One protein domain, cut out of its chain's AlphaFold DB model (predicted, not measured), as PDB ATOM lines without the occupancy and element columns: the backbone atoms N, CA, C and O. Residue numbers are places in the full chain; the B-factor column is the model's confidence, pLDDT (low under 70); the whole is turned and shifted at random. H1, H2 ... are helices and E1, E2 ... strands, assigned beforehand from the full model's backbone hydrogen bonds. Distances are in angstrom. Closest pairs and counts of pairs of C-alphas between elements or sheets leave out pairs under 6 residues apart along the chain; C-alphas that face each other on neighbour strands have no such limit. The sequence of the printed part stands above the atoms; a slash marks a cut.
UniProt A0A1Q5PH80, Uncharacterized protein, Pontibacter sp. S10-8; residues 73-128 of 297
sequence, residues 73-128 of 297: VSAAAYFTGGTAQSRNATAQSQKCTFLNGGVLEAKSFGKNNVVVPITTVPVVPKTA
ATOM      1  N   VAL A  73     -47.782 -49.851 -48.821       84.75
ATOM      2  CA  VAL A  73     -46.714 -49.007 -49.376       84.75
ATOM      3  C   VAL A  73     -47.020 -47.542 -49.092       84.75
ATOM      4  O   VAL A  73     -46.161 -46.821 -48.582       84.75
ATOM      5  N   SER A  74     -48.261 -47.121 -49.344       88.62
ATOM      6  CA  SER A  74     -48.724 -45.772 -49.009       88.62
ATOM      7  C   SER A  74     -48.659 -45.509 -47.502       88.62
ATOM      8  O   SER A  74     -48.200 -44.448 -47.081       88.62
ATOM      9  N   ALA A  75     -49.030 -46.484 -46.666       89.38
ATOM     10  CA  ALA A  75     -48.920 -46.365 -45.213       89.38
ATOM     11  C   ALA A  75     -47.462 -46.306 -44.725       89.38
ATOM     12  O   ALA A  75     -47.133 -45.506 -43.849       89.38
ATOM     13  N   ALA A  76     -46.565 -47.110 -45.304       87.81
ATOM     14  CA  ALA A  76     -45.150 -47.147 -44.937       87.81
ATOM     15  C   ALA A  76     -44.432 -45.807 -45.170       87.81
ATOM     16  O   ALA A  76     -43.436 -45.531 -44.500       87.81
ATOM     17  N   ALA A  77     -44.946 -44.951 -46.062       89.25
ATOM     18  CA  ALA A  77     -44.412 -43.612 -46.307       89.25
ATOM     19  C   ALA A  77     -44.541 -42.657 -45.100       89.25
ATOM     20  O   ALA A  77     -43.811 -41.669 -45.025       89.25
ATOM     21  N   TYR A  78     -45.416 -42.959 -44.132       89.81
ATOM     22  CA  TYR A  78     -45.573 -42.190 -42.887       89.81
ATOM     23  C   TYR A  78     -44.521 -42.523 -41.823       89.81
ATOM     24  O   TYR A  78     -44.455 -41.881 -40.771       89.81
ATOM     25  N   PHE A  79     -43.690 -43.526 -42.086       88.94
ATOM     26  CA  PHE A  79     -42.676 -44.006 -41.168       88.94
ATOM     27  C   PHE A  79     -41.294 -43.666 -41.715       88.94
ATOM     28  O   PHE A  79     -40.946 -43.993 -42.849       88.94
ATOM     29  N   THR A  80     -40.486 -42.998 -40.900       83.50
ATOM     30  CA  THR A  80     -39.118 -42.607 -41.253       83.50
ATOM     31  C   THR A  80     -38.145 -43.443 -40.433       83.50
ATOM     32  O   THR A  80     -38.361 -43.666 -39.252       83.50
ATOM     33  N   GLY A  81     -37.085 -43.958 -41.058       77.00
ATOM     34  CA  GLY A  81     -36.166 -44.903 -40.411       77.00
ATOM     35  C   GLY A  81     -36.575 -46.374 -40.562       77.00
ATOM     36  O   GLY A  81     -37.528 -46.706 -41.272       77.00
ATOM     37  N   GLY A  82     -35.789 -47.262 -39.947       74.69
ATOM     38  CA  GLY A  82     -35.933 -48.714 -40.084       74.69
ATOM     39  C   GLY A  82     -35.692 -49.255 -41.504       74.69
ATOM     40  O   GLY A  82     -35.411 -48.512 -42.450       74.69
ATOM     41  N   THR A  83     -35.813 -50.573 -41.656       78.06
ATOM     42  CA  THR A  83     -35.846 -51.241 -42.964       78.06
ATOM     43  C   THR A  83     -37.237 -51.100 -43.593       78.06
ATOM     44  O   THR A  83     -38.211 -50.746 -42.925       78.06
ATOM     45  N   ALA A  84     -37.366 -51.373 -44.896       72.88
ATOM     46  CA  ALA A  84     -38.677 -51.372 -45.555       72.88
ATOM     47  C   ALA A  84     -39.653 -52.350 -44.875       72.88
ATOM     48  O   ALA A  84     -40.812 -52.017 -44.643       72.88
ATOM     49  N   GLN A  85     -39.154 -53.517 -44.473       71.56
ATOM     50  CA  GLN A  85     -39.928 -54.526 -43.766       71.56
ATOM     51  C   GLN A  85     -40.398 -54.051 -42.384       71.56
ATOM     52  O   GLN A  85     -41.578 -54.194 -42.069       71.56
ATOM     53  N   SER A  86     -39.528 -53.425 -41.581       73.62
ATOM     54  CA  SER A  86     -39.929 -52.920 -40.260       73.62
ATOM     55  C   SER A  86     -40.961 -51.792 -40.363       73.62
ATOM     56  O   SER A  86     -41.875 -51.708 -39.540       73.62
ATOM     57  N   ARG A  87     -40.849 -50.938 -41.394       81.00
ATOM     58  CA  ARG A  87     -41.864 -49.916 -41.702       81.00
ATOM     59  C   ARG A  87     -43.197 -50.549 -42.087       81.00
ATOM     60  O   ARG A  87     -44.212 -50.188 -41.504       81.00
ATOM     61  N   ASN A  88     -43.185 -51.526 -42.991       78.88
ATOM     62  CA  ASN A  88     -44.379 -52.258 -43.418       78.88
ATOM     63  C   ASN A  88     -45.077 -52.960 -42.243       78.88
ATOM     64  O   ASN A  88     -46.296 -52.890 -42.120       78.88
ATOM     65  N   ALA A  89     -44.324 -53.601 -41.348       73.88
ATOM     66  CA  ALA A  89     -44.890 -54.239 -40.161       73.88
ATOM     67  C   ALA A  89     -45.508 -53.213 -39.194       73.88
ATOM     68  O   ALA A  89     -46.600 -53.417 -38.658       73.88
ATOM     69  N   THR A  90     -44.836 -52.073 -39.003       81.56
ATOM     70  CA  THR A  90     -45.344 -50.992 -38.150       81.56
ATOM     71  C   THR A  90     -46.618 -50.380 -38.735       81.56
ATOM     72  O   THR A  90     -47.590 -50.206 -37.996       81.56
ATOM     73  N   ALA A  91     -46.648 -50.130 -40.045       86.88
ATOM     74  CA  ALA A  91     -47.811 -49.640 -40.776       86.88
ATOM     75  C   ALA A  91     -49.015 -50.586 -40.647       86.88
ATOM     76  O   ALA A  91     -50.090 -50.148 -40.237       86.88
ATOM     77  N   GLN A  92     -48.821 -51.889 -40.886       84.06
ATOM     78  CA  GLN A  92     -49.862 -52.909 -40.700       84.06
ATOM     79  C   GLN A  92     -50.438 -52.906 -39.281       84.06
ATOM     80  O   GLN A  92     -51.654 -52.959 -39.091       84.06
ATOM     81  N   SER A  93     -49.582 -52.759 -38.268       81.62
ATOM     82  CA  SER A  93     -50.018 -52.720 -36.868       81.62
ATOM     83  C   SER A  93     -50.848 -51.479 -36.498       81.62
ATOM     84  O   SER A  93     -51.371 -51.413 -35.386       81.62
ATOM     85  N   GLN A  94     -50.938 -50.493 -37.397       86.75
ATOM     86  CA  GLN A  94     -51.668 -49.233 -37.225       86.75
ATOM     87  C   GLN A  94     -52.755 -49.033 -38.284       86.75
ATOM     88  O   GLN A  94     -53.275 -47.927 -38.435       86.75
ATOM     89  N   LYS A  95     -53.147 -50.100 -38.998       86.50
ATOM     90  CA  LYS A  95     -54.190 -50.065 -40.038       86.50
ATOM     91  C   LYS A  95     -55.484 -49.373 -39.581       86.50
ATOM     92  O   LYS A  95     -56.130 -48.687 -40.368       86.50
ATOM     93  N   CYS A  96     -55.806 -49.473 -38.292       83.88
ATOM     94  CA  CYS A  96     -56.961 -48.826 -37.679       83.88
ATOM     95  C   CYS A  96     -56.831 -47.311 -37.537       83.88
ATOM     96  O   CYS A  96     -57.773 -46.596 -37.869       83.88
ATOM     97  N   THR A  97     -55.657 -46.805 -37.161       88.94
ATOM     98  CA  THR A  97     -55.374 -45.364 -37.183       88.94
ATOM     99  C   THR A  97     -55.438 -44.820 -38.608       88.94
ATOM    100  O   THR A  97     -55.964 -43.736 -38.835       88.94
ATOM    101  N   PHE A  98     -54.974 -45.586 -39.601       90.44
ATOM    102  CA  PHE A  98     -55.126 -45.206 -41.009       90.44
ATOM    103  C   PHE A  98     -56.584 -45.231 -41.485       90.44
ATOM    104  O   PHE A  98     -56.939 -44.448 -42.362       90.44
ATOM    105  N   LEU A  99     -57.423 -46.118 -40.943       87.44
ATOM    106  CA  LEU A  99     -58.835 -46.210 -41.322       87.44
ATOM    107  C   LEU A  99     -59.644 -45.060 -40.713       87.44
ATOM    108  O   LEU A  99     -60.311 -44.330 -41.440       87.44
ATOM    109  N   ASN A 100     -59.525 -44.866 -39.400       87.19
ATOM    110  CA  ASN A 100     -60.341 -43.930 -38.620       87.19
ATOM    111  C   ASN A 100     -59.737 -42.520 -38.533       87.19
ATOM    112  O   ASN A 100     -60.399 -41.589 -38.075       87.19
ATOM    113  N   GLY A 101     -58.488 -42.357 -38.977       89.31
ATOM    114  CA  GLY A 101     -57.676 -41.170 -38.733       89.31
ATOM    115  C   GLY A 101     -57.132 -41.123 -37.304       89.31
ATOM    116  O   GLY A 101     -57.565 -41.863 -36.421       89.31
ATOM    117  N   GLY A 102     -56.161 -40.241 -37.064       90.00
ATOM    118  CA  GLY A 102     -55.602 -40.028 -35.727       90.00
ATOM    119  C   GLY A 102     -54.090 -39.850 -35.708       90.00
ATOM    120  O   GLY A 102     -53.473 -39.487 -36.706       90.00
ATOM    121  N   VAL A 103     -53.490 -40.071 -34.541       89.62
ATOM    122  CA  VAL A 103     -52.044 -39.932 -34.333       89.62
ATOM    123  C   VAL A 103     -51.402 -41.309 -34.442       89.62
ATOM    124  O   VAL A 103     -51.822 -42.239 -33.758       89.62
ATOM    125  N   LEU A 104     -50.404 -41.443 -35.318       89.31
ATOM    126  CA  LEU A 104     -49.595 -42.658 -35.386       89.31
ATOM    127  C   LEU A 104     -48.707 -42.769 -34.145       89.31
ATOM    128  O   LEU A 104     -48.327 -41.769 -33.541       89.31
ATOM    129  N   GLU A 105     -48.322 -43.986 -33.799       85.44
ATOM    130  CA  GLU A 105     -47.389 -44.274 -32.717       85.44
ATOM    131  C   GLU A 105     -46.079 -44.815 -33.292       85.44
ATOM    132  O   GLU A 105     -46.074 -45.669 -34.182       85.44
ATOM    133  N   ALA A 106     -44.942 -44.337 -32.790       81.56
ATOM    134  CA  ALA A 106     -43.668 -44.974 -33.104       81.56
ATOM    135  C   ALA A 106     -43.628 -46.353 -32.432       81.56
ATOM    136  O   ALA A 106     -43.923 -46.472 -31.243       81.56
ATOM    137  N   LYS A 107     -43.238 -47.391 -33.177       76.81
ATOM    138  CA  LYS A 107     -43.036 -48.735 -32.624       76.81
ATOM    139  C   LYS A 107     -41.598 -49.186 -32.793       76.81
ATOM    140  O   LYS A 107     -40.915 -48.810 -33.745       76.81
ATOM    141  N   SER A 108     -41.160 -49.997 -31.843       71.88
ATOM    142  CA  SER A 108     -39.887 -50.703 -31.902       71.88
ATOM    143  C   SER A 108     -40.084 -52.040 -32.602       71.88
ATOM    144  O   SER A 108     -41.048 -52.750 -32.313       71.88
ATOM    145  N   PHE A 109     -39.174 -52.383 -33.506       60.22
ATOM    146  CA  PHE A 109     -39.200 -53.642 -34.241       60.22
ATOM    147  C   PHE A 109     -37.888 -54.417 -34.064       60.22
ATOM    148  O   PHE A 109     -36.802 -53.829 -34.068       60.22
ATOM    149  N   GLY A 110     -38.004 -55.741 -33.927       58.69
ATOM    150  CA  GLY A 110     -36.880 -56.661 -33.735       58.69
ATOM    151  C   GLY A 110     -36.191 -56.548 -32.368       58.69
ATOM    152  O   GLY A 110     -36.470 -55.662 -31.560       58.69
ATOM    153  N   LYS A 111     -35.234 -57.445 -32.114       48.75
ATOM    154  CA  LYS A 111     -34.521 -57.573 -30.826       48.75
ATOM    155  C   LYS A 111     -33.695 -56.346 -30.441       48.75
ATOM    156  O   LYS A 111     -33.473 -56.087 -29.261       48.75
ATOM    157  N   ASN A 112     -33.265 -55.573 -31.436       60.19
ATOM    158  CA  ASN A 112     -32.501 -54.343 -31.232       60.19
ATOM    159  C   ASN A 112     -33.389 -53.137 -30.892       60.19
ATOM    160  O   ASN A 112     -32.864 -52.034 -30.758       60.19
ATOM    161  N   ASN A 113     -34.711 -53.328 -30.766       67.81
ATOM    162  CA  ASN A 113     -35.683 -52.254 -30.576       67.81
ATOM    163  C   ASN A 113     -35.456 -51.117 -31.578       67.81
ATOM    164  O   ASN A 113     -35.355 -49.952 -31.189       67.81
ATOM    165  N   VAL A 114     -35.340 -51.456 -32.869       70.88
ATOM    166  CA  VAL A 114     -35.203 -50.436 -33.910       70.88
ATOM    167  C   VAL A 114     -36.484 -49.623 -33.894       70.88
ATOM    168  O   VAL A 114     -37.534 -50.091 -34.331       70.88
ATOM    169  N   VAL A 115     -36.402 -48.422 -33.328       79.06
ATOM    170  CA  VAL A 115     -37.520 -47.492 -33.306       79.06
ATOM    171  C   VAL A 115     -37.760 -47.063 -34.741       79.06
ATOM    172  O   VAL A 115     -36.830 -46.644 -35.434       79.06
ATOM    173  N   VAL A 116     -39.007 -47.175 -35.177       77.38
ATOM    174  CA  VAL A 116     -39.475 -46.659 -36.456       77.38
ATOM    175  C   VAL A 116     -40.181 -45.322 -36.189       77.38
ATOM    176  O   VAL A 116     -41.352 -45.321 -35.798       77.38
ATOM    177  N   PRO A 117     -39.477 -44.177 -36.312       81.25
ATOM    178  CA  PRO A 117     -40.081 -42.860 -36.170       81.25
ATOM    179  C   PRO A 117     -41.253 -42.624 -37.129       81.25
ATOM    180  O   PRO A 117     -41.326 -43.188 -38.218       81.25
ATOM    181  N   ILE A 118     -42.141 -41.712 -36.742       83.31
ATOM    182  CA  ILE A 118     -43.323 -41.308 -37.511       83.31
ATOM    183  C   ILE A 118     -43.173 -39.881 -38.028       83.31
ATOM    184  O   ILE A 118     -42.567 -39.028 -37.376       83.31
ATOM    185  N   THR A 119     -43.784 -39.588 -39.170       76.00
ATOM    186  CA  THR A 119     -44.083 -38.205 -39.544       76.00
ATOM    187  C   THR A 119     -45.096 -37.661 -38.538       76.00
ATOM    188  O   THR A 119     -46.156 -38.253 -38.359       76.00
ATOM    189  N   THR A 120     -44.787 -36.557 -37.860       68.56
ATOM    190  CA  THR A 120     -45.546 -36.013 -36.712       68.56
ATOM    191  C   THR A 120     -46.926 -35.431 -37.057       68.56
ATOM    192  O   THR A 120     -47.495 -34.664 -36.281       68.56
ATOM    193  N   VAL A 121     -47.481 -35.773 -38.218       77.31
ATOM    194  CA  VAL A 121     -48.751 -35.246 -38.712       77.31
ATOM    195  C   VAL A 121     -49.853 -36.271 -38.445       77.31
ATOM    196  O   VAL A 121     -49.677 -37.438 -38.801       77.31
ATOM    197  N   PRO A 122     -50.991 -35.867 -37.845       85.69
ATOM    198  CA  PRO A 122     -52.161 -36.727 -37.763       85.69
ATOM    199  C   PRO A 122     -52.560 -37.238 -39.147       85.69
ATOM    200  O   PRO A 122     -52.621 -36.480 -40.117       85.69
ATOM    201  N   VAL A 123     -52.838 -38.530 -39.235       91.38
ATOM    202  CA  VAL A 123     -53.271 -39.171 -40.468       91.38
ATOM    203  C   VAL A 123     -54.750 -38.881 -40.670       91.38
ATOM    204  O   VAL A 123     -55.566 -39.072 -39.767       91.38
ATOM    205  N   VAL A 124     -55.092 -38.409 -41.868       90.81
ATOM    206  CA  VAL A 124     -56.484 -38.236 -42.288       90.81
ATOM    207  C   VAL A 124     -57.104 -39.628 -42.492       90.81
ATOM    208  O   VAL A 124     -56.420 -40.514 -43.020       90.81
ATOM    209  N   PRO A 125     -58.369 -39.857 -42.090       89.94
ATOM    210  CA  PRO A 125     -59.036 -41.138 -42.304       89.94
ATOM    211  C   PRO A 125     -58.909 -41.625 -43.750       89.94
ATOM    212  O   PRO A 125     -58.967 -40.828 -44.687       89.94
ATOM    213  N   LYS A 126     -58.747 -42.938 -43.921       88.00
ATOM    214  CA  LYS A 126     -58.707 -43.645 -45.212       88.00
ATOM    215  C   LYS A 126     -57.535 -43.279 -46.141       88.00
ATOM    216  O   LYS A 126     -57.510 -43.733 -47.277       88.00
ATOM    217  N   THR A 127     -56.512 -42.548 -45.680       91.19
ATOM    218  CA  THR A 127     -55.402 -42.106 -46.562       91.19
ATOM    219  C   THR A 127     -54.562 -43.255 -47.141       91.19
ATOM    220  O   THR A 127     -54.000 -43.121 -48.221       91.19
ATOM    221  N   ALA A 128     -54.491 -44.392 -46.445       90.62
ATOM    222  CA  ALA A 128     -53.815 -45.604 -46.920       90.62
ATOM    223  C   ALA A 128     -54.798 -46.745 -47.225       90.62
ATOM    224  O   ALA A 128     -54.454 -47.920 -47.126       90.62
TER     225      ALA A 128
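What this domain is: This is residues 73 to 128 of the 297 residues of an uncharacterized protein of Pontibacter sp. S10-8 (UniProt A0A1Q5PH80). A short strand hairpin, E1 and E2, forms one end of an elongated little domain; the helix H2 lies over it with residues 85 to 91, the small helix H1 packs on H2, and H3 sits toward the opposite end. After the hairpin, residues 117 to 128 run back toward the H3 end with no named element. The printed part has 56 residues, with three named helices and two named strands in the order H1, H2, H3, E1, E2; the two-stranded sheet, E1 - E2, is antiparallel. The class is mixed, helices and strands, with under half of the residues in named elements. The whole is compact, with a radius of gyration of the C-alphas of 10.4 A, and spans 31 by 18 by 15 A.

Where its parts are: Find C-alpha 107 at (-43.036, -48.735, -32.624); there E1 begins, residues 107 to 109, 6.4 A long. E2, residues 114 to 116, is 6.2 A long and ends at C-alpha 116, at (-39.475, -46.659, -36.456). Look next for H2, residues 84 to 92, the longest helix, 12.3 A from first to last C-alpha. H3, residues 95 to 100, is 8.8 A long. H1, residues 73 to 76, is 5.1 A long and starts at C-alpha 73, at (-46.714, -49.007, -49.376).

How they stand to each other: Start at the hairpin of E1 and E2, joined by a tight link of four residues. The strands are antiparallel neighbours, with 140 degrees between their directions. The C-alphas of Ser 108 and Val 115 face each other at 4.2 A; N 109 and O 114 are within hydrogen-bond range at 2.9 A, as are N 116 and O 107 at 2.9 A. From H2 to E1 the closest C-alphas are those of Ser 86 and Phe 109, 6.1 A apart; from H2 to E2 they are those of Arg 87 and Val 116, 6.6 A apart. H1 touches H2, where the C-alphas of Ala 76 and Arg 87 come closest, at 5.4 A. H2 and H3 meet only through their link, a tight one of two residues. H1 and H3 are close but not clearly touching, with the closest C-alphas, those of Ala 75 and Phe 98, 7.6 A apart. H1 is apart from E1 and E2, and H3 is apart from E2. In H2 and H3 every O i to N i+4 pair is within hydrogen-bond range; H1 is too short for such a pair, and its one O i to N i+3 pair is within range.

The domain as a whole: Look to Lys 111 and Pro 125 for the two C-alphas farthest apart, 31.7 A. The first and last printed C-alphas, 73 and 128, are 8.2 A apart. The printed part has no cut, and no link between named elements is long. The mean pLDDT of the printed part is 81.1; it is under 70 at residues 109 to 113 and at residue 120.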